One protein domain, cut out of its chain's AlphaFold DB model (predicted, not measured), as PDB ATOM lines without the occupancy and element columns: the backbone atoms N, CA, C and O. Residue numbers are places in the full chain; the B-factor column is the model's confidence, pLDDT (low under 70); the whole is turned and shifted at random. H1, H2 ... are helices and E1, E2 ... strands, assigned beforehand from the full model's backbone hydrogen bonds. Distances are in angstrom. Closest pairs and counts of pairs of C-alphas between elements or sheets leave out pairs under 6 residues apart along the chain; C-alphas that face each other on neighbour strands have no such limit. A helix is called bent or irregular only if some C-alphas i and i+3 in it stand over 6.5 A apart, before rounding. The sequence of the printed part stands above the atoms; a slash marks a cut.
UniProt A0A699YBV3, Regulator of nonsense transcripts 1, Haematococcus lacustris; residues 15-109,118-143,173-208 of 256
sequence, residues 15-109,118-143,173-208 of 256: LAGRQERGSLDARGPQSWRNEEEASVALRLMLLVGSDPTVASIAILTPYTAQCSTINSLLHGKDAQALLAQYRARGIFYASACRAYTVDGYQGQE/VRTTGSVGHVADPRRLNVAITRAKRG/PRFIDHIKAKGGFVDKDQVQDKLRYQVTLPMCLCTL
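Overview. This is residues 15 to 109, 118 to 143 and 173 to 208 of the 256 residues of the protein "Regulator of nonsense transcripts 1" of Haematococcus lacustris (UniProt A0A699YBV3). Two parallel strands, E3 and E4, form a small two-stranded sheet with H1 and H2 packed side by face on it, the two helices crossing steeply; H3 lies beyond the end where the strands begin, and H5 near the end where they finish. The hairpin E1 and E2 packs on the first part of H2, H7 lies beyond H1 as seen from the sheet, and residues 178 to 183 stick out. The printed part has 157 residues, with seven named helices and five named strands in the order E1 E2 H1 E3 H2 H3 E4 H4 H5 E5 H6 H7; the class is mixed, and E1 and E2 are antiparallel. The whole is compact, with a radius of gyration of the C-alphas of 16.0 A and spans of 44 by 44 by 33 A.

Arrangement. E1, residues 19 to 22, and E2, residues 31 to 34, form an antiparallel hairpin, with N 20 and O 33 2.8 A apart. H1, residues 35 to 49, touches H2, residues 64 to 74, the same way at a steep tilt of 52 degrees; their closest C-alphas, of Ala 38 and Ile 70, are 5.8 A apart. The closest C-alphas of E2 and H2, of Arg 33 and Gln 66, are 4.3 A apart. E3, residues 56 to 61, and E4, residues 96 to 101, are parallel, with N 100 and O 59 2.8 A apart. With H2 and H3, residues 77 to 88, they make a strand-helix-strand unit, two parallel neighbour strands with helices between, and its crossover is right-handed. The closest C-alphas of H2 and E4, of Cys 67 and Ala 99, are 5.5 A apart; those of H1 and E3, of Met 45 and Ile 57, are 7.0 A apart. H2 and H3 are close but not clearly touching, with C-alphas 73 and 79 7.0 A apart. H4, residues 125 to 128, is close to but not clearly touching H5, residues 130 to 138, with C-alphas 127 and 133 6.9 A apart as the closest. E5, residues 140 to 143, pairs with no named strand and is near E3. H6, residues 173 to 181, is apart from H7, residues 188 to 198. H1, with residues 43 to 47 alone, only just touches H7, with 3 pairs of C-alphas within 8 A, the closest Leu 47 and Gln 198 at 7.1 A. Every O i to N i+4 pair is within hydrogen-bond range in H1, H2, H3, H5 and H6, against 5 of 7 in H7; H4 is too short for one, and its single O i to N i+3 pair is within range.

Along the chain. E1 begins at C-alpha 19, (39.221, -7.130, 56.600). H1 is 20.7 A long, E3 16.6 A, H2 15.2 A, H3 16.5 A and E4 16.1 A. H7, 16.3 A long, ends at C-alpha 198, (31.761, -29.071, 43.835), and is irregular: C-alphas 189 and 192 are 7.1 A apart.

Size, cuts and confidence. The two C-alphas farthest apart, of Arg 89 and Ser 123, are 44.7 A apart. Residues 110 to 117 and 144 to 172 are not printed, with gaps of 21.5 A and 20.3 A between C-alphas. Of the links printed whole, none is long. Mean pLDDT of the printed part is 84.0; residues 24 to 28, 123 to 126 and 195 to 208 are under 70.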
ATOM      1  N   LEU A  15      36.697 -18.750  57.249       92.31
ATOM      2  CA  LEU A  15      37.576 -17.964  56.414       92.31
ATOM      3  C   LEU A  15      37.920 -16.686  57.159       92.31
ATOM      4  O   LEU A  15      37.068 -15.831  57.373       92.31
ATOM      5  N   ALA A  16      39.193 -16.537  57.521       84.62
ATOM      6  CA  ALA A  16      39.684 -15.250  57.978       84.62
ATOM      7  C   ALA A  16      39.636 -14.254  56.809       84.62
ATOM      8  O   ALA A  16      38.822 -13.342  56.804       84.62
ATOM      9  N   GLY A  17      40.455 -14.443  55.771       85.75
ATOM     10  CA  GLY A  17      40.618 -13.413  54.739       85.75
ATOM     11  C   GLY A  17      41.169 -12.107  55.328       85.75
ATOM     12  O   GLY A  17      41.668 -12.081  56.465       85.75
ATOM     13  N   ARG A  18      41.096 -11.014  54.565       88.56
ATOM     14  CA  ARG A  18      41.555  -9.694  55.010       88.56
ATOM     15  C   ARG A  18      40.374  -8.738  55.166       88.56
ATOM     16  O   ARG A  18      39.706  -8.398  54.199       88.56
ATOM     17  N   GLN A  19      40.157  -8.236  56.388       89.75
ATOM     18  CA  GLN A  19      39.221  -7.130  56.600       89.75
ATOM     19  C   GLN A  19      39.871  -5.800  56.190       89.75
ATOM     20  O   GLN A  19      40.974  -5.471  56.629       89.75
ATOM     21  N   GLU A  20      39.160  -5.005  55.400       91.38
ATOM     22  CA  GLU A  20      39.618  -3.708  54.909       91.38
ATOM     23  C   GLU A  20      38.545  -2.638  55.086       91.38
ATOM     24  O   GLU A  20      37.340  -2.914  55.076       91.38
ATOM     25  N   ARG A  21      38.992  -1.389  55.237       89.38
ATOM     26  CA  ARG A  21      38.099  -0.233  55.188       89.38
ATOM     27  C   ARG A  21      37.708   0.034  53.741       89.38
ATOM     28  O   ARG A  21      38.551   0.030  52.851       89.38
ATOM     29  N   GLY A  22      36.426   0.284  53.524       82.56
ATOM     30  CA  GLY A  22      35.891   0.682  52.230       82.56
ATOM     31  C   GLY A  22      34.730   1.644  52.409       82.56
ATOM     32  O   GLY A  22      34.146   1.738  53.487       82.56
ATOM     33  N   SER A  23      34.372   2.343  51.343       75.38
ATOM     34  CA  SER A  23      33.207   3.223  51.320       75.38
ATOM     35  C   SER A  23      32.251   2.804  50.208       75.38
ATOM     36  O   SER A  23      32.654   2.137  49.256       75.38
ATOM     37  N   LEU A  24      30.978   3.175  50.349       68.00
ATOM     38  CA  LEU A  24      29.975   2.977  49.302       68.00
ATOM     39  C   LEU A  24      30.308   3.818  48.054       68.00
ATOM     40  O   LEU A  24      30.121   3.360  46.933       68.00
ATOM     41  N   ASP A  25      30.821   5.030  48.273       65.00
ATOM     42  CA  ASP A  25      31.256   6.006  47.275       65.00
ATOM     43  C   ASP A  25      32.395   6.887  47.841       65.00
ATOM     44  O   ASP A  25      32.772   6.774  49.009       65.00
ATOM     45  N   ALA A  26      32.963   7.792  47.037       61.91
ATOM     46  CA  ALA A  26      34.106   8.623  47.447       61.91
ATOM     47  C   ALA A  26      33.847   9.524  48.679       61.91
ATOM     48  O   ALA A  26      34.797  10.066  49.241       61.91
ATOM     49  N   ARG A  27      32.584   9.706  49.094       66.12
ATOM     50  CA  ARG A  27      32.177  10.581  50.211       66.12
ATOM     51  C   ARG A  27      31.397   9.870  51.323       66.12
ATOM     52  O   ARG A  27      31.017  10.510  52.301       66.12
ATOM     53  N   GLY A  28      31.152   8.577  51.182       66.50
ATOM     54  CA  GLY A  28      30.313   7.800  52.078       66.50
ATOM     55  C   GLY A  28      30.989   7.453  53.401       66.50
ATOM     56  O   GLY A  28      32.210   7.571  53.558       66.50
ATOM     57  N   PRO A  29      30.195   7.007  54.389       75.50
ATOM     58  CA  PRO A  29      30.734   6.556  55.657       75.50
ATOM     59  C   PRO A  29      31.609   5.317  55.451       75.50
ATOM     60  O   PRO A  29      31.234   4.365  54.761       75.50
ATOM     61  N   GLN A  30      32.768   5.320  56.111       82.94
ATOM     62  CA  GLN A  30      33.676   4.180  56.122       82.94
ATOM     63  C   GLN A  30      32.990   2.963  56.746       82.94
ATOM     64  O   GLN A  30      32.455   3.006  57.855       82.94
ATOM     65  N   SER A  31      33.058   1.852  56.034       90.31
ATOM     66  CA  SER A  31      32.491   0.559  56.388       90.31
ATOM     67  C   SER A  31      33.567  -0.516  56.204       90.31
ATOM     68  O   SER A  31      34.739  -0.194  55.988       90.31
ATOM     69  N   TRP A  32      33.205  -1.786  56.360       92.19
ATOM     70  CA  TRP A  32      34.146  -2.901  56.246       92.19
ATOM     71  C   TRP A  32      33.821  -3.779  55.042       92.19
ATOM     72  O   TRP A  32      32.653  -3.949  54.680       92.19
ATOM     73  N   ARG A  33      34.863  -4.345  54.443       93.88
ATOM     74  CA  ARG A  33      34.776  -5.352  53.384       93.88
ATOM     75  C   ARG A  33      35.861  -6.412  53.562       93.88
ATOM     76  O   ARG A  33      36.843  -6.173  54.259       93.88
ATOM     77  N   ASN A  34      35.647  -7.568  52.955       94.75
ATOM     78  CA  ASN A  34      36.551  -8.708  52.928       94.75
ATOM     79  C   ASN A  34      36.397  -9.367  51.551       94.75
ATOM     80  O   ASN A  34      35.344  -9.938  51.239       94.75
ATOM     81  N   GLU A  35      37.402  -9.182  50.693       92.81
ATOM     82  CA  GLU A  35      37.343  -9.600  49.288       92.81
ATOM     83  C   GLU A  35      37.383 -11.127  49.152       92.81
ATOM     84  O   GLU A  35      36.692 -11.688  48.298       92.81
ATOM     85  N   GLU A  36      38.094 -11.823  50.042       92.31
ATOM     86  CA  GLU A  36      38.112 -13.282  50.060       92.31
ATOM     87  C   GLU A  36      36.747 -13.861  50.461       92.31
ATOM     88  O   GLU A  36      36.257 -14.780  49.797       92.31
ATOM     89  N   GLU A  37      36.083 -13.295  51.478       95.12
ATOM     90  CA  GLU A  37      34.703 -13.675  51.820       95.12
ATOM     91  C   GLU A  37      33.733 -13.401  50.662       95.12
ATOM     92  O   GLU A  37      32.858 -14.225  50.387       95.12
ATOM     93  N   ALA A  38      33.888 -12.272  49.957       94.38
ATOM     94  CA  ALA A  38      33.065 -11.940  48.793       94.38
ATOM     95  C   ALA A  38      33.254 -12.960  47.655       94.38
ATOM     96  O   ALA A  38      32.274 -13.435  47.079       94.38
ATOM     97  N   SER A  39      34.502 -13.334  47.368       92.31
ATOM     98  CA  SER A  39      34.846 -14.336  46.355       92.31
ATOM     99  C   SER A  39      34.246 -15.706  46.682       92.31
ATOM    100  O   SER A  39      33.585 -16.318  45.837       92.31
ATOM    101  N   VAL A  40      34.387 -16.166  47.931       93.38
ATOM    102  CA  VAL A  40      33.784 -17.429  48.383       93.38
ATOM    103  C   VAL A  40      32.258 -17.370  48.316       93.38
ATOM    104  O   VAL A  40      31.644 -18.311  47.816       93.38
ATOM    105  N   ALA A  41      31.635 -16.262  48.726       95.62
ATOM    106  CA  ALA A  41      30.186 -16.094  48.633       95.62
ATOM    107  C   ALA A  41      29.670 -16.187  47.184       95.62
ATOM    108  O   ALA A  41      28.654 -16.837  46.939       95.62
ATOM    109  N   LEU A  42      30.380 -15.601  46.213       93.75
ATOM    110  CA  LEU A  42      30.022 -15.693  44.792       93.75
ATOM    111  C   LEU A  42      30.209 -17.110  44.230       93.75
ATOM    112  O   LEU A  42      29.377 -17.581  43.456       93.75
ATOM    113  N   ARG A  43      31.259 -17.829  44.639       91.88
ATOM    114  CA  ARG A  43      31.448 -19.237  44.247       91.88
ATOM    115  C   ARG A  43      30.353 -20.135  44.823       91.88
ATOM    116  O   ARG A  43      29.800 -20.963  44.104       91.88
ATOM    117  N   LEU A  44      29.993 -19.930  46.090       93.31
ATOM    118  CA  LEU A  44      28.872 -20.622  46.723       93.31
ATOM    119  C   LEU A  44      27.547 -20.300  46.027       93.31
ATOM    120  O   LEU A  44      26.756 -21.208  45.801       93.31
ATOM    121  N   MET A  45      27.330 -19.045  45.630       94.56
ATOM    122  CA  MET A  45      26.170 -18.636  44.838       94.56
ATOM    123  C   MET A  45      26.093 -19.399  43.511       94.56
ATOM    124  O   MET A  45      25.026 -19.907  43.175       94.56
ATOM    125  N   LEU A  46      27.203 -19.513  42.772       91.06
ATOM    126  CA  LEU A  46      27.257 -20.301  41.533       91.06
ATOM    127  C   LEU A  46      26.886 -21.766  41.789       91.06
ATOM    128  O   LEU A  46      26.082 -22.343  41.056       91.06
ATOM    129  N   LEU A  47      27.423 -22.337  42.865       90.25
ATOM    130  CA  LEU A  47      27.165 -23.715  43.259       90.25
ATOM    131  C   LEU A  47      25.689 -23.960  43.615       90.25
ATOM    132  O   LEU A  47      25.076 -24.877  43.070       90.25
ATOM    133  N   VAL A  48      25.101 -23.151  44.502       91.12
ATOM    134  CA  VAL A  48      23.698 -23.340  44.910       91.12
ATOM    135  C   VAL A  48      22.716 -22.995  43.803       91.12
ATOM    136  O   VAL A  48      21.688 -23.650  43.685       91.12
ATOM    137  N   GLY A  49      23.031 -22.010  42.962       92.00
ATOM    138  CA  GLY A  49      22.162 -21.624  41.855       92.00
ATOM    139  C   GLY A  49      22.183 -22.610  40.693       92.00
ATOM    140  O   GLY A  49      21.366 -22.475  39.789       92.00
ATOM    141  N   SER A  50      23.073 -23.605  40.722       89.56
ATOM    142  CA  SER A  50      23.049 -24.738  39.792       89.56
ATOM    143  C   SER A  50      22.015 -25.805  40.179       89.56
ATOM    144  O   SER A  50      21.750 -26.722  39.407       89.56
ATOM    145  N   ASP A  51      21.407 -25.698  41.363       88.06
ATOM    146  CA  ASP A  51      20.286 -26.542  41.764       88.06
ATOM    147  C   ASP A  51      18.976 -26.010  41.145       88.06
ATOM    148  O   ASP A  51      18.600 -24.864  41.414       88.06
ATOM    149  N   PRO A  52      18.239 -26.811  40.350       88.94
ATOM    150  CA  PRO A  52      17.007 -26.362  39.697       88.94
ATOM    151  C   PRO A  52      15.877 -26.029  40.680       88.94
ATOM    152  O   PRO A  52      14.896 -25.395  40.294       88.94
ATOM    153  N   THR A  53      15.991 -26.437  41.947       88.94
ATOM    154  CA  THR A  53      15.011 -26.121  42.996       88.94
ATOM    155  C   THR A  53      15.272 -24.782  43.693       88.94
ATOM    156  O   THR A  53      14.445 -24.344  44.498       88.94
ATOM    157  N   VAL A  54      16.398 -24.123  43.393       92.19
ATOM    158  CA  VAL A  54      16.801 -22.834  43.967       92.19
ATOM    159  C   VAL A  54      16.516 -21.724  42.956       92.19
ATOM    160  O   VAL A  54      17.270 -21.508  42.010       92.19
ATOM    161  N   ALA A  55      15.427 -20.982  43.167       94.31
ATOM    162  CA  ALA A  55      15.049 -19.870  42.296       94.31
ATOM    163  C   ALA A  55      15.662 -18.536  42.754       94.31
ATOM    164  O   ALA A  55      15.935 -17.657  41.930       94.31
ATOM    165  N   SER A  56      15.880 -18.382  44.063       97.12
ATOM    166  CA  SER A  56      16.304 -17.123  44.683       97.12
ATOM    167  C   SER A  56      17.477 -17.290  45.652       97.12
ATOM    168  O   SER A  56      17.460 -18.141  46.541       97.12
ATOM    169  N   ILE A  57      18.493 -16.439  45.499       97.81
ATOM    170  CA  ILE A  57      19.677 -16.391  46.362       97.81
ATOM    171  C   ILE A  57      19.856 -14.962  46.879       97.81
ATOM    172  O   ILE A  57      19.943 -14.014  46.097       97.81
ATOM    173  N   ALA A  58      19.954 -14.802  48.195       98.06
ATOM    174  CA  ALA A  58      20.288 -13.522  48.812       98.06
ATOM    175  C   ALA A  58      21.647 -13.606  49.506       98.06
ATOM    176  O   ALA A  58      21.856 -14.459  50.369       98.06
ATOM    177  N   ILE A  59      22.562 -12.700  49.157       98.12
ATOM    178  CA  ILE A  59      23.841 -12.568  49.861       98.12
ATOM    179  C   ILE A  59      23.701 -11.454  50.899       98.12
ATOM    180  O   ILE A  59      23.569 -10.284  50.552       98.12
ATOM    181  N   LEU A  60      23.697 -11.801  52.181       97.00
ATOM    182  CA  LEU A  60      23.521 -10.851  53.271       97.00
ATOM    183  C   LEU A  60      24.857 -10.490  53.906       97.00
ATOM    184  O   LEU A  60      25.757 -11.318  54.053       97.00
ATOM    185  N   THR A  61      24.980  -9.234  54.311       94.94
ATOM    186  CA  THR A  61      26.148  -8.742  55.038       94.94
ATOM    187  C   THR A  61      25.762  -7.595  55.971       94.94
ATOM    188  O   THR A  61      24.874  -6.808  55.643       94.94
ATOM    189  N   PRO A  62      26.382  -7.444  57.150       91.88
ATOM    190  CA  PRO A  62      26.104  -6.304  58.020       91.88
ATOM    191  C   PRO A  62      26.765  -5.005  57.536       91.88
ATOM    192  O   PRO A  62      26.478  -3.944  58.090       91.88
ATOM    193  N   TYR A  63      27.638  -5.065  56.523       91.69
ATOM    194  CA  TYR A  63      28.456  -3.933  56.097       91.69
ATOM    195  C   TYR A  63      28.121  -3.455  54.684       91.69
ATOM    196  O   TYR A  63      28.167  -4.197  53.706       91.69
ATOM    197  N   THR A  64      27.836  -2.160  54.568       92.81
ATOM    198  CA  THR A  64      27.530  -1.486  53.298       92.81
ATOM    199  C   THR A  64      28.653  -1.593  52.261       92.81
ATOM    200  O   THR A  64      28.356  -1.811  51.089       92.81
ATOM    201  N   ALA A  65      29.928  -1.501  52.663       93.69
ATOM    202  CA  ALA A  65      31.053  -1.641  51.732       93.69
ATOM    203  C   ALA A  65      31.162  -3.065  51.168       93.69
ATOM    204  O   ALA A  65      31.378  -3.224  49.967       93.69
ATOM    205  N   GLN A  66      30.936  -4.096  51.989       95.06
ATOM    206  CA  GLN A  66      30.865  -5.479  51.513       95.06
ATOM    207  C   GLN A  66      29.703  -5.683  50.535       95.06
ATOM    208  O   GLN A  66      29.883  -6.273  49.473       95.06
ATOM    209  N   CYS A  67      28.523  -5.142  50.852       94.94
ATOM    210  CA  CYS A  67      27.350  -5.220  49.981       94.94
ATOM    211  C   CYS A  67      27.632  -4.584  48.609       94.94
ATOM    212  O   CYS A  67      27.345  -5.185  47.572       94.94
ATOM    213  N   SER A  68      28.246  -3.396  48.598       93.31
ATOM    214  CA  SER A  68      28.664  -2.717  47.367       93.31
ATOM    215  C   SER A  68      29.711  -3.516  46.591       93.31
ATOM    216  O   SER A  68      29.576  -3.687  45.380       93.31
ATOM    217  N   THR A  69      30.709  -4.075  47.284       93.50
ATOM    218  CA  THR A  69      31.770  -4.898  46.679       93.50
ATOM    219  C   THR A  69      31.175  -6.110  45.960       93.50
ATOM    220  O   THR A  69      31.418  -6.304  44.770       93.50
ATOM    221  N   ILE A  70      30.316  -6.879  46.637       95.06
ATOM    222  CA  ILE A  70      29.688  -8.075  46.058       95.06
ATOM    223  C   ILE A  70      28.770  -7.702  44.892       95.06
ATOM    224  O   ILE A  70      28.818  -8.345  43.846       95.06
ATOM    225  N   ASN A  71      27.956  -6.650  45.031       95.19
ATOM    226  CA  ASN A  71      27.093  -6.209  43.938       95.19
ATOM    227  C   ASN A  71      27.897  -5.701  42.735       95.19
ATOM    228  O   ASN A  71      27.495  -5.966  41.607       95.19
ATOM    229  N   SER A  72      29.021  -5.016  42.943       91.44
ATOM    230  CA  SER A  72      29.880  -4.547  41.847       91.44
ATOM    231  C   SER A  72      30.485  -5.718  41.074       91.44
ATOM    232  O   SER A  72      30.446  -5.723  39.847       91.44
ATOM    233  N   LEU A  73      30.959  -6.746  41.785       90.88
ATOM    234  CA  LEU A  73      31.455  -7.982  41.177       90.88
ATOM    235  C   LEU A  73      30.343  -8.723  40.421       90.88
ATOM    236  O   LEU A  73      30.537  -9.132  39.280       90.88
ATOM    237  N   LEU A  74      29.159  -8.851  41.025       90.62
ATOM    238  CA  LEU A  74      28.035  -9.580  40.438       90.62
ATOM    239  C   LEU A  74      27.476  -8.894  39.182       90.62
ATOM    240  O   LEU A  74      27.096  -9.579  38.236       90.62
ATOM    241  N   HIS A  75      27.418  -7.560  39.158       89.69
ATOM    242  CA  HIS A  75      26.899  -6.783  38.023       89.69
ATOM    243  C   HIS A  75      27.992  -6.361  37.026       89.69
ATOM    244  O   HIS A  75      27.697  -5.656  36.060       89.69
ATOM    245  N   GLY A  76      29.241  -6.794  37.229       88.88
ATOM    246  CA  GLY A  76      30.317  -6.611  36.261       88.88
ATOM    247  C   GLY A  76      29.998  -7.289  34.926       88.88
ATOM    248  O   GLY A  76      29.322  -8.320  34.885       88.88
ATOM    249  N   LYS A  77      30.486  -6.715  33.818       86.31
ATOM    250  CA  LYS A  77      30.196  -7.202  32.455       86.31
ATOM    251  C   LYS A  77      30.543  -8.682  32.283       86.31
ATOM    252  O   LYS A  77      29.718  -9.439  31.777       86.31
ATOM    253  N   ASP A  78      31.712  -9.090  32.767       85.44
ATOM    254  CA  ASP A  78      32.201 -10.464  32.630       85.44
ATOM    255  C   ASP A  78      31.355 -11.449  33.445       85.44
ATOM    256  O   ASP A  78      30.954 -12.498  32.942       85.44
ATOM    257  N   ALA A  79      30.989 -11.077  34.677       85.94
ATOM    258  CA  ALA A  79      30.121 -11.890  35.525       85.94
ATOM    259  C   ALA A  79      28.719 -12.055  34.916       85.94
ATOM    260  O   ALA A  79      28.165 -13.156  34.912       85.94
ATOM    261  N   GLN A  80      28.149 -10.984  34.356       89.50
ATOM    262  CA  GLN A  80      26.847 -11.040  33.687       89.50
ATOM    263  C   GLN A  80      26.887 -11.899  32.419       89.50
ATOM    264  O   GLN A  80      25.978 -12.702  32.204       89.50
ATOM    265  N   ALA A  81      27.949 -11.790  31.617       87.75
ATOM    266  CA  ALA A  81      28.144 -12.634  30.440       87.75
ATOM    267  C   ALA A  81      28.259 -14.121  30.820       87.75
ATOM    268  O   ALA A  81      27.596 -14.967  30.214       87.75
ATOM    269  N   LEU A  82      29.027 -14.434  31.869       86.62
ATOM    270  CA  LEU A  82      29.180 -15.795  32.382       86.62
ATOM    271  C   LEU A  82      27.846 -16.373  32.875       86.62
ATOM    272  O   LEU A  82      27.459 -17.476  32.489       86.62
ATOM    273  N   LEU A  83      27.103 -15.616  33.688       88.94
ATOM    274  CA  LEU A  83      25.800 -16.047  34.199       88.94
ATOM    275  C   LEU A  83      24.771 -16.231  33.077       88.94
ATOM    276  O   LEU A  83      23.975 -17.168  33.130       88.94
ATOM    277  N   ALA A  84      24.780 -15.369  32.055       90.56
ATOM    278  CA  ALA A  84      23.929 -15.533  30.879       90.56
ATOM    279  C   ALA A  84      24.267 -16.827  30.121       90.56
ATOM    280  O   ALA A  84      23.362 -17.587  29.771       90.56
ATOM    281  N   GLN A  85      25.557 -17.126  29.938       90.31
ATOM    282  CA  GLN A  85      26.006 -18.367  29.308       90.31
ATOM    283  C   GLN A  85      25.587 -19.603  30.116       90.31
ATOM    284  O   GLN A  85      25.088 -20.571  29.539       90.31
ATOM    285  N   TYR A  86      25.756 -19.586  31.440       89.50
ATOM    286  CA  TYR A  86      25.357 -20.708  32.294       89.50
ATOM    287  C   TYR A  86      23.847 -20.927  32.308       89.50
ATOM    288  O   TYR A  86      23.410 -22.076  32.263       89.50
ATOM    289  N   ARG A  87      23.044 -19.856  32.289       91.19
ATOM    290  CA  ARG A  87      21.584 -19.961  32.143       91.19
ATOM    291  C   ARG A  87      21.187 -20.544  30.792       91.19
ATOM    292  O   ARG A  87      20.388 -21.472  30.747       91.19
ATOM    293  N   ALA A  88      21.784 -20.060  29.701       91.81
ATOM    294  CA  ALA A  88      21.507 -20.563  28.354       91.81
ATOM    295  C   ALA A  88      21.855 -22.053  28.192       91.81
ATOM    296  O   ALA A  88      21.204 -22.763  27.432       91.81
ATOM    297  N   ARG A  89      22.864 -22.537  28.927       91.12
ATOM    298  CA  ARG A  89      23.262 -23.952  28.962       91.12
ATOM    299  C   ARG A  89      22.457 -24.804  29.948       91.12
ATOM    300  O   ARG A  89      22.720 -25.996  30.042       91.12
ATOM    301  N   GLY A  90      21.525 -24.215  30.701       88.19
ATOM    302  CA  GLY A  90      20.789 -24.923  31.752       88.19
ATOM    303  C   GLY A  90      21.679 -25.398  32.903       88.19
ATOM    304  O   GLY A  90      21.380 -26.410  33.516       88.19
ATOM    305  N   ILE A  91      22.790 -24.706  33.170       87.62
ATOM    306  CA  ILE A  91      23.718 -25.015  34.272       87.62
ATOM    307  C   ILE A  91      23.352 -24.212  35.521       87.62
ATOM    308  O   ILE A  91      23.531 -24.692  36.630       87.62
ATOM    309  N   PHE A  92      22.839 -22.991  35.348       89.69
ATOM    310  CA  PHE A  92      22.462 -22.092  36.438       89.69
ATOM    311  C   PHE A  92      20.988 -21.706  36.307       89.69
ATOM    312  O   PHE A  92      20.584 -21.159  35.283       89.69
ATOM    313  N   TYR A  93      20.194 -21.974  37.339       90.75
ATOM    314  CA  TYR A  93      18.736 -21.834  37.337       90.75
ATOM    315  C   TYR A  93      18.244 -20.637  38.150       90.75
ATOM    316  O   TYR A  93      17.186 -20.087  37.839       90.75
ATOM    317  N   ALA A  94      19.011 -20.191  39.152       92.31
ATOM    318  CA  ALA A  94      18.598 -19.072  39.991       92.31
ATOM    319  C   ALA A  94      18.378 -17.799  39.147       92.31
ATOM    320  O   ALA A  94      19.267 -17.302  38.439       92.31
ATOM    321  N   SER A  95      17.165 -17.256  39.218       90.31
ATOM    322  CA  SER A  95      16.744 -16.087  38.440       90.31
ATOM    323  C   SER A  95      16.964 -14.785  39.206       90.31
ATOM    324  O   SER A  95      17.251 -13.756  38.596       90.31
ATOM    325  N   ALA A  96      16.920 -14.841  40.539       90.62
ATOM    326  CA  ALA A  96      17.177 -13.706  41.413       90.62
ATOM    327  C   ALA A  96      18.421 -13.960  42.268       90.62
ATOM    328  O   ALA A  96      18.414 -14.824  43.143       90.62
ATOM    329  N   CYS A  97      19.480 -13.180  42.038       94.12
ATOM    330  CA  CYS A  97      20.631 -13.135  42.929       94.12
ATOM    331  C   CYS A  97      21.111 -11.702  43.138       94.12
ATOM    332  O   CYS A  97      21.342 -10.981  42.167       94.12
ATOM    333  N   ARG A  98      21.264 -11.296  44.402       95.62
ATOM    334  CA  ARG A  98      21.757  -9.964  44.767       95.62
ATOM    335  C   ARG A  98      22.307  -9.943  46.190       95.62
ATOM    336  O   ARG A  98      21.886 -10.736  47.035       95.62
ATOM    337  N   ALA A  99      23.228  -9.015  46.453       97.25
ATOM    338  CA  ALA A  99      23.688  -8.730  47.801       97.25
ATOM    339  C   ALA A  99      22.895  -7.593  48.461       97.25
ATOM    340  O   ALA A  99      22.571  -6.590  47.817       97.25
ATOM    341  N   TYR A 100      22.634  -7.735  49.757       96.31
ATOM    342  CA  TYR A 100      21.913  -6.767  50.577       96.31
ATOM    343  C   TYR A 100      22.594  -6.585  51.930       96.31
ATOM    344  O   TYR A 100      23.257  -7.485  52.453       96.31
ATOM    345  N   THR A 101      22.381  -5.418  52.539       94.25
ATOM    346  CA  THR A 101      22.618  -5.304  53.976       94.25
ATOM    347  C   THR A 101      21.537  -6.071  54.736       94.25
ATOM    348  O   THR A 101      20.411  -6.178  54.254       94.25
ATOM    349  N   VAL A 102      21.849  -6.581  55.934       91.19
ATOM    350  CA  VAL A 102      20.851  -7.275  56.777       91.19
ATOM    351  C   VAL A 102      19.613  -6.399  57.007       91.19
ATOM    352  O   VAL A 102      18.492  -6.861  56.815       91.19
ATOM    353  N   ASP A 103      19.824  -5.123  57.341       89.12
ATOM    354  CA  ASP A 103      18.741  -4.157  57.567       89.12
ATOM    355  C   ASP A 103      17.940  -3.885  56.273       89.12
ATOM    356  O   ASP A 103      16.717  -3.792  56.296       89.12
ATOM    357  N   GLY A 104      18.616  -3.815  55.120       91.69
ATOM    358  CA  GLY A 104      17.992  -3.555  53.818       91.69
ATOM    359  C   GLY A 104      17.218  -4.737  53.227       91.69
ATOM    360  O   GLY A 104      16.556  -4.570  52.205       91.69
ATOM    361  N   TYR A 105      17.296  -5.916  53.848       94.19
ATOM    362  CA  TYR A 105      16.610  -7.137  53.412       94.19
ATOM    363  C   TYR A 105      15.495  -7.575  54.379       94.19
ATOM    364  O   TYR A 105      14.994  -8.701  54.331       94.19
ATOM    365  N   GLN A 106      15.096  -6.692  55.296       87.69
ATOM    366  CA  GLN A 106      14.041  -6.980  56.260       87.69
ATOM    367  C   GLN A 106      12.695  -7.240  55.557       87.69
ATOM    368  O   GLN A 106      12.290  -6.504  54.660       87.69
ATOM    369  N   GLY A 107      11.990  -8.297  55.977       89.38
ATOM    370  CA  GLY A 107      10.684  -8.678  55.418       89.38
ATOM    371  C   GLY A 107      10.741  -9.402  54.068       89.38
ATOM    372  O   GLY A 107       9.700  -9.802  53.557       89.38
ATOM    373  N   GLN A 108      11.934  -9.606  53.508       95.19
ATOM    374  CA  GLN A 108      12.153 -10.440  52.325       95.19
ATOM    375  C   GLN A 108      12.674 -11.818  52.737       95.19
ATOM    376  O   GLN A 108      13.085 -12.004  53.880       95.19
ATOM    377  N   GLU A 109      12.637 -12.790  51.829       95.62
ATOM    378  CA  GLU A 109      13.151 -14.150  52.032       95.62
ATOM    379  C   GLU A 109      13.673 -14.711  50.703       95.62
ATOM    380  O   GLU A 109      13.160 -14.357  49.638       95.62
ATOM    381  N   VAL A 118      32.473 -10.630  57.439       93.38
ATOM    382  CA  VAL A 118      33.523  -9.657  57.100       93.38
ATOM    383  C   VAL A 118      34.654  -9.539  58.118       93.38
ATOM    384  O   VAL A 118      35.816  -9.363  57.746       93.38
ATOM    385  N   ARG A 119      34.330  -9.541  59.411       90.62
ATOM    386  CA  ARG A 119      35.273  -9.206  60.478       90.62
ATOM    387  C   ARG A 119      36.163 -10.385  60.824       90.62
ATOM    388  O   ARG A 119      35.693 -11.480  61.102       90.62
ATOM    389  N   THR A 120      37.453 -10.094  60.908       88.00
ATOM    390  CA  THR A 120      38.511 -11.053  61.235       88.00
ATOM    391  C   THR A 120      39.201 -10.728  62.550       88.00
ATOM    392  O   THR A 120      39.799 -11.611  63.156       88.00
ATOM    393  N   THR A 121      39.116  -9.473  63.002       81.94
ATOM    394  CA  THR A 121      39.721  -8.984  64.247       81.94
ATOM    395  C   THR A 121      38.941  -7.801  64.838       81.94
ATOM    396  O   THR A 121      38.165  -7.119  64.151       81.94
ATOM    397  N   GLY A 122      39.192  -7.509  66.119       72.00
ATOM    398  CA  GLY A 122      38.560  -6.415  66.865       72.00
ATOM    399  C   GLY A 122      37.100  -6.700  67.223       72.00
ATOM    400  O   GLY A 122      36.605  -7.802  67.014       72.00
ATOM    401  N   SER A 123      36.379  -5.696  67.737       67.31
ATOM    402  CA  SER A 123      34.999  -5.916  68.187       67.31
ATOM    403  C   SER A 123      34.087  -6.319  67.025       67.31
ATOM    404  O   SER A 123      34.014  -5.635  65.998       67.31
ATOM    405  N   VAL A 124      33.367  -7.429  67.193       68.81
ATOM    406  CA  VAL A 124      32.469  -7.996  66.175       68.81
ATOM    407  C   VAL A 124      31.298  -7.046  65.837       68.81
ATOM    408  O   VAL A 124      30.700  -7.128  64.765       68.81
ATOM    409  N   GLY A 125      31.021  -6.060  66.703       69.44
ATOM    410  CA  GLY A 125      30.142  -4.917  66.433       69.44
ATOM    411  C   GLY A 125      28.752  -5.325  65.935       69.44
ATOM    412  O   GLY A 125      28.085  -6.138  66.564       69.44
ATOM    413  N   HIS A 126      28.338  -4.785  64.781       66.81
ATOM    414  CA  HIS A 126      27.043  -5.057  64.130       66.81
ATOM    415  C   HIS A 126      26.740  -6.543  63.886       66.81
ATOM    416  O   HIS A 126      25.576  -6.911  63.767       66.81
ATOM    417  N   VAL A 127      27.763  -7.394  63.791       70.31
ATOM    418  CA  VAL A 127      27.593  -8.838  63.583       70.31
ATOM    419  C   VAL A 127      27.139  -9.528  64.877       70.31
ATOM    420  O   VAL A 127      26.444 -10.537  64.820       70.31
ATOM    421  N   ALA A 128      27.495  -8.981  66.046       70.44
ATOM    422  CA  ALA A 128      27.115  -9.520  67.353       70.44
ATOM    423  C   ALA A 128      25.710  -9.095  67.816       70.44
ATOM    424  O   ALA A 128      25.266  -9.551  68.865       70.44
ATOM    425  N   ASP A 129      25.008  -8.236  67.066       78.94
ATOM    426  CA  ASP A 129      23.622  -7.868  67.370       78.94
ATOM    427  C   ASP A 129      22.696  -9.087  67.157       78.94
ATOM    428  O   ASP A 129      22.506  -9.526  66.015       78.94
ATOM    429  N   PRO A 130      22.063  -9.619  68.221       76.25
ATOM    430  CA  PRO A 130      21.200 -10.790  68.129       76.25
ATOM    431  C   PRO A 130      20.001 -10.574  67.207       76.25
ATOM    432  O   PRO A 130      19.522 -11.519  66.586       76.25
ATOM    433  N   ARG A 131      19.508  -9.334  67.085       79.94
ATOM    434  CA  ARG A 131      18.371  -9.016  66.210       79.94
ATOM    435  C   ARG A 131      18.774  -9.157  64.749       79.94
ATOM    436  O   ARG A 131      18.054  -9.786  63.981       79.94
ATOM    437  N   ARG A 132      19.950  -8.638  64.386       82.44
ATOM    438  CA  ARG A 132      20.497  -8.741  63.024       82.44
ATOM    439  C   ARG A 132      20.837 -10.185  62.672       82.44
ATOM    440  O   ARG A 132      20.524 -10.626  61.569       82.44
ATOM    441  N   LEU A 133      21.400 -10.937  63.620       82.25
ATOM    442  CA  LEU A 133      21.652 -12.366  63.445       82.25
ATOM    443  C   LEU A 133      20.346 -13.143  63.214       82.25
ATOM    444  O   LEU A 133      20.254 -13.907  62.255       82.25
ATOM    445  N   ASN A 134      19.316 -12.898  64.029       85.62
ATOM    446  CA  ASN A 134      18.009 -13.539  63.871       85.62
ATOM    447  C   ASN A 134      17.376 -13.221  62.518       85.62
ATOM    448  O   ASN A 134      16.861 -14.130  61.866       85.62
ATOM    449  N   VAL A 135      17.431 -11.958  62.078       85.81
ATOM    450  CA  VAL A 135      16.973 -11.587  60.735       85.81
ATOM    451  C   VAL A 135      17.730 -12.424  59.716       85.81
ATOM    452  O   VAL A 135      17.082 -13.215  59.042       85.81
ATOM    453  N   ALA A 136      19.065 -12.344  59.680       82.94
ATOM    454  CA  ALA A 136      19.893 -13.027  58.688       82.94
ATOM    455  C   ALA A 136      19.651 -14.547  58.616       82.94
ATOM    456  O   ALA A 136      19.530 -15.084  57.518       82.94
ATOM    457  N   ILE A 137      19.522 -15.229  59.761       86.50
ATOM    458  CA  ILE A 137      19.285 -16.682  59.821       86.50
ATOM    459  C   ILE A 137      17.875 -17.042  59.333       86.50
ATOM    460  O   ILE A 137      17.705 -18.009  58.596       86.50
ATOM    461  N   THR A 138      16.856 -16.266  59.712       88.56
ATOM    462  CA  THR A 138      15.446 -16.579  59.400       88.56
ATOM    463  C   THR A 138      15.029 -16.215  57.976       88.56
ATOM    464  O   THR A 138      13.881 -16.438  57.607       88.56
ATOM    465  N   ARG A 139      15.925 -15.633  57.168       92.00
ATOM    466  CA  ARG A 139      15.631 -15.272  55.773       92.00
ATOM    467  C   ARG A 139      15.736 -16.444  54.791       92.00
ATOM    468  O   ARG A 139      15.280 -16.309  53.655       92.00
ATOM    469  N   ALA A 140      16.358 -17.551  55.198       93.06
ATOM    470  CA  ALA A 140      16.558 -18.733  54.366       93.06
ATOM    471  C   ALA A 140      15.348 -19.673  54.424       93.06
ATOM    472  O   ALA A 140      14.998 -20.157  55.499       93.06
ATOM    473  N   LYS A 141      14.761 -20.000  53.267       91.94
ATOM    474  CA  LYS A 141      13.670 -20.987  53.177       91.94
ATOM    475  C   LYS A 141      14.172 -22.424  53.099       91.94
ATOM    476  O   LYS A 141      13.537 -23.325  53.637       91.94
ATOM    477  N   ARG A 142      15.279 -22.648  52.385       90.62
ATOM    478  CA  ARG A 142      15.804 -23.988  52.082       90.62
ATOM    479  C   ARG A 142      17.194 -24.215  52.631       90.62
ATOM    480  O   ARG A 142      17.472 -25.334  53.040       90.62
ATOM    481  N   GLY A 143      18.050 -23.195  52.642       93.25
ATOM    482  CA  GLY A 143      19.396 -23.360  53.171       93.25
ATOM    483  C   GLY A 143      20.143 -22.075  53.490       93.25
ATOM    484  O   GLY A 143      19.918 -21.026  52.886       93.25
ATOM    485  N   PRO A 173      29.457 -17.995  69.339       89.62
ATOM    486  CA  PRO A 173      30.140 -19.184  69.850       89.62
ATOM    487  C   PRO A 173      29.206 -20.399  69.910       89.62
ATOM    488  O   PRO A 173      29.467 -21.429  69.298       89.62
ATOM    489  N   ARG A 174      28.033 -20.235  70.541       89.38
ATOM    490  CA  ARG A 174      27.034 -21.308  70.672       89.38
ATOM    491  C   ARG A 174      26.484 -21.762  69.323       89.38
ATOM    492  O   ARG A 174      26.203 -22.944  69.142       89.38
ATOM    493  N   PHE A 175      26.294 -20.832  68.389       90.75
ATOM    494  CA  PHE A 175      25.780 -21.163  67.066       90.75
ATOM    495  C   PHE A 175      26.810 -21.931  66.230       90.75
ATOM    496  O   PHE A 175      26.469 -22.941  65.619       90.75
ATOM    497  N   ILE A 176      28.079 -21.518  66.268       92.94
ATOM    498  CA  ILE A 176      29.187 -22.216  65.608       92.94
ATOM    499  C   ILE A 176      29.369 -23.613  66.211       92.94
ATOM    500  O   ILE A 176      29.465 -24.580  65.458       92.94
ATOM    501  N   ASP A 177      29.336 -23.747  67.539       93.31
ATOM    502  CA  ASP A 177      29.423 -25.046  68.216       93.31
ATOM    503  C   ASP A 177      28.279 -25.979  67.807       93.31
ATOM    504  O   ASP A 177      28.495 -27.165  67.549       93.31
ATOM    505  N   HIS A 178      27.063 -25.443  67.671       92.00
ATOM    506  CA  HIS A 178      25.926 -26.204  67.163       92.00
ATOM    507  C   HIS A 178      26.160 -26.690  65.724       92.00
ATOM    508  O   HIS A 178      25.941 -27.867  65.436       92.00
ATOM    509  N   ILE A 179      26.640 -25.820  64.827       92.19
ATOM    510  CA  ILE A 179      26.940 -26.182  63.432       92.19
ATOM    511  C   ILE A 179      28.056 -27.239  63.374       92.19
ATOM    512  O   ILE A 179      27.935 -28.207  62.620       92.19
ATOM    513  N   LYS A 180      29.099 -27.111  64.206       93.31
ATOM    514  CA  LYS A 180      30.182 -28.102  64.351       93.31
ATOM    515  C   LYS A 180      29.662 -29.454  64.827       93.31
ATOM    516  O   LYS A 180      29.923 -30.462  64.176       93.31
ATOM    517  N   ALA A 181      28.863 -29.488  65.895       92.25
ATOM    518  CA  ALA A 181      28.249 -30.720  66.404       92.25
ATOM    519  C   ALA A 181      27.320 -31.377  65.369       92.25
ATOM    520  O   ALA A 181      27.153 -32.600  65.327       92.25
ATOM    521  N   LYS A 182      26.718 -30.562  64.500       90.00
ATOM    522  CA  LYS A 182      25.938 -31.025  63.359       90.00
ATOM    523  C   LYS A 182      26.785 -31.304  62.120       90.00
ATOM    524  O   LYS A 182      26.200 -31.747  61.152       90.00
ATOM    525  N   GLY A 183      28.109 -31.164  62.110       88.62
ATOM    526  CA  GLY A 183      28.947 -31.476  60.940       88.62
ATOM    527  C   GLY A 183      28.744 -30.537  59.742       88.62
ATOM    528  O   GLY A 183      29.086 -30.895  58.621       88.62
ATOM    529  N   GLY A 184      28.163 -29.354  59.959       89.38
ATOM    530  CA  GLY A 184      28.011 -28.315  58.934       89.38
ATOM    531  C   GLY A 184      29.207 -27.359  58.852       89.38
ATOM    532  O   GLY A 184      29.178 -26.406  58.082       89.38
ATOM    533  N   PHE A 185      30.240 -27.559  59.670       93.19
ATOM    534  CA  PHE A 185      31.410 -26.685  59.712       93.19
ATOM    535  C   PHE A 185      32.466 -27.152  58.708       93.19
ATOM    536  O   PHE A 185      32.787 -28.337  58.650       93.19
ATOM    537  N   VAL A 186      32.991 -26.218  57.923       92.94
ATOM    538  CA  VAL A 186      34.076 -26.424  56.964       92.94
ATOM    539  C   VAL A 186      35.271 -25.618  57.446       92.94
ATOM    540  O   VAL A 186      35.222 -24.386  57.455       92.94
ATOM    541  N   ASP A 187      36.332 -26.317  57.845       91.44
ATOM    542  CA  ASP A 187      37.573 -25.696  58.300       91.44
ATOM    543  C   ASP A 187      38.251 -24.893  57.187       91.44
ATOM    544  O   ASP A 187      38.163 -25.243  56.006       91.44
ATOM    545  N   LYS A 188      38.990 -23.854  57.585       86.31
ATOM    546  CA  LYS A 188      39.736 -22.948  56.701       86.31
ATOM    547  C   LYS A 188      40.503 -23.664  55.594       86.31
ATOM    548  O   LYS A 188      40.429 -23.258  54.435       86.31
ATOM    549  N   ASP A 189      41.218 -24.724  55.947       85.12
ATOM    550  CA  ASP A 189      42.090 -25.435  55.010       85.12
ATOM    551  C   ASP A 189      41.289 -26.258  53.985       85.12
ATOM    552  O   ASP A 189      41.784 -26.559  52.905       85.12
ATOM    553  N   GLN A 190      40.019 -26.557  54.277       84.56
ATOM    554  CA  GLN A 190      39.124 -27.327  53.411       84.56
ATOM    555  C   GLN A 190      38.239 -26.448  52.518       84.56
ATOM    556  O   GLN A 190      37.598 -26.969  51.601       84.56
ATOM    557  N   VAL A 191      38.159 -25.134  52.768       81.81
ATOM    558  CA  VAL A 191      37.244 -24.240  52.036       81.81
ATOM    559  C   VAL A 191      37.545 -24.250  50.540       81.81
ATOM    560  O   VAL A 191      36.634 -24.442  49.735       81.81
ATOM    561  N   GLN A 192      38.811 -24.076  50.150       78.50
ATOM    562  CA  GLN A 192      39.181 -24.038  48.730       78.50
ATOM    563  C   GLN A 192      38.961 -25.391  48.050       78.50
ATOM    564  O   GLN A 192      38.417 -25.435  46.948       78.50
ATOM    565  N   ASP A 193      39.299 -26.488  48.724       76.06
ATOM    566  CA  ASP A 193      39.131 -27.833  48.173       76.06
ATOM    567  C   ASP A 193      37.654 -28.176  47.969       76.06
ATOM    568  O   ASP A 193      37.266 -28.612  46.883       76.06
ATOM    569  N   LYS A 194      36.785 -27.893  48.949       71.00
ATOM    570  CA  LYS A 194      35.339 -28.122  48.792       71.00
ATOM    571  C   LYS A 194      34.738 -27.311  47.647       71.00
ATOM    572  O   LYS A 194      33.874 -27.820  46.937       71.00
ATOM    573  N   LEU A 195      35.213 -26.083  47.432       69.31
ATOM    574  CA  LEU A 195      34.774 -25.267  46.300       69.31
ATOM    575  C   LEU A 195      35.301 -25.804  44.961       69.31
ATOM    576  O   LEU A 195      34.572 -25.754  43.976       69.31
ATOM    577  N   ARG A 196      36.520 -26.359  44.914       59.91
ATOM    578  CA  ARG A 196      37.116 -26.949  43.700       59.91
ATOM    579  C   ARG A 196      36.403 -28.225  43.247       59.91
ATOM    580  O   ARG A 196      36.157 -28.382  42.056       59.91
ATOM    581  N   TYR A 197      36.041 -29.112  44.176       44.06
ATOM    582  CA  TYR A 197      35.373 -30.379  43.839       44.06
ATOM    583  C   TYR A 197      33.898 -30.212  43.465       44.06
ATOM    584  O   TYR A 197      33.392 -30.954  42.628       44.06
ATOM    585  N   GLN A 198      33.196 -29.252  44.072       49.31
ATOM    586  CA  GLN A 198      31.761 -29.071  43.835       49.31
ATOM    587  C   GLN A 198      31.458 -28.151  42.644       49.31
ATOM    588  O   GLN A 198      30.361 -28.199  42.091       49.31
ATOM    589  N   VAL A 199      32.431 -27.344  42.219       45.44
ATOM    590  CA  VAL A 199      32.312 -26.424  41.089       45.44
ATOM    591  C   VAL A 199      33.203 -26.920  39.950       45.44
ATOM    592  O   VAL A 199      34.200 -26.296  39.602       45.44
ATOM    593  N   THR A 200      32.841 -28.036  39.311       34.91
ATOM    594  CA  THR A 200      33.378 -28.373  37.977       34.91
ATOM    595  C   THR A 200      32.675 -27.515  36.919       34.91
ATOM    596  O   THR A 200      32.026 -28.007  36.002       34.91
ATOM    597  N   LEU A 201      32.746 -26.194  37.080       37.03
ATOM    598  CA  LEU A 201      32.383 -25.259  36.028       37.03
ATOM    599  C   LEU A 201      33.614 -25.118  35.127       37.03
ATOM    600  O   LEU A 201      34.695 -24.841  35.653       37.03
ATOM    601  N   PRO A 202      33.503 -25.326  33.801       34.16
ATOM    602  CA  PRO A 202      34.621 -25.097  32.902       34.16
ATOM    603  C   PRO A 202      35.118 -23.662  33.090       34.16
ATOM    604  O   PRO A 202      34.400 -22.689  32.875       34.16
ATOM    605  N   MET A 203      36.347 -23.596  33.586       32.59
ATOM    606  CA  MET A 203      37.146 -22.427  33.914       32.59
ATOM    607  C   MET A 203      36.944 -21.252  32.946       32.59
ATOM    608  O   MET A 203      37.450 -21.263  31.832       32.59
ATOM    609  N   CYS A 204      36.299 -20.195  33.438       31.73
ATOM    610  CA  CYS A 204      36.575 -18.806  33.046       31.73
ATOM    611  C   CYS A 204      36.994 -17.972  34.276       31.73
ATOM    612  O   CYS A 204      36.750 -16.775  34.347       31.73
ATOM    613  N   LEU A 205      37.610 -18.626  35.269       33.69
ATOM    614  CA  LEU A 205      38.224 -18.003  36.453       33.69
ATOM    615  C   LEU A 205      39.761 -17.952  36.364       33.69
ATOM    616  O   LEU A 205      40.403 -17.381  37.242       33.69
ATOM    617  N   CYS A 206      40.346 -18.504  35.295       37.97
ATOM    618  CA  CYS A 206      41.786 -18.466  35.029       37.97
ATOM    619  C   CYS A 206      42.344 -17.035  34.935       37.97
ATOM    620  O   CYS A 206      43.497 -16.822  35.274       37.97
ATOM    621  N   THR A 207      41.530 -16.026  34.617       39.69
ATOM    622  CA  THR A 207      41.974 -14.623  34.584       39.69
ATOM    623  C   THR A 207      42.097 -13.943  35.956       39.69
ATOM    624  O   THR A 207      42.545 -12.807  36.003       39.69
ATOM    625  N   LEU A 208      41.749 -14.597  37.075       37.69
ATOM    626  CA  LEU A 208      41.928 -14.036  38.432       37.69
ATOM    627  C   LEU A 208      43.012 -14.744  39.263       37.69
ATOM    628  O   LEU A 208      43.557 -14.141  40.185       37.69
TER     629      LEU A 208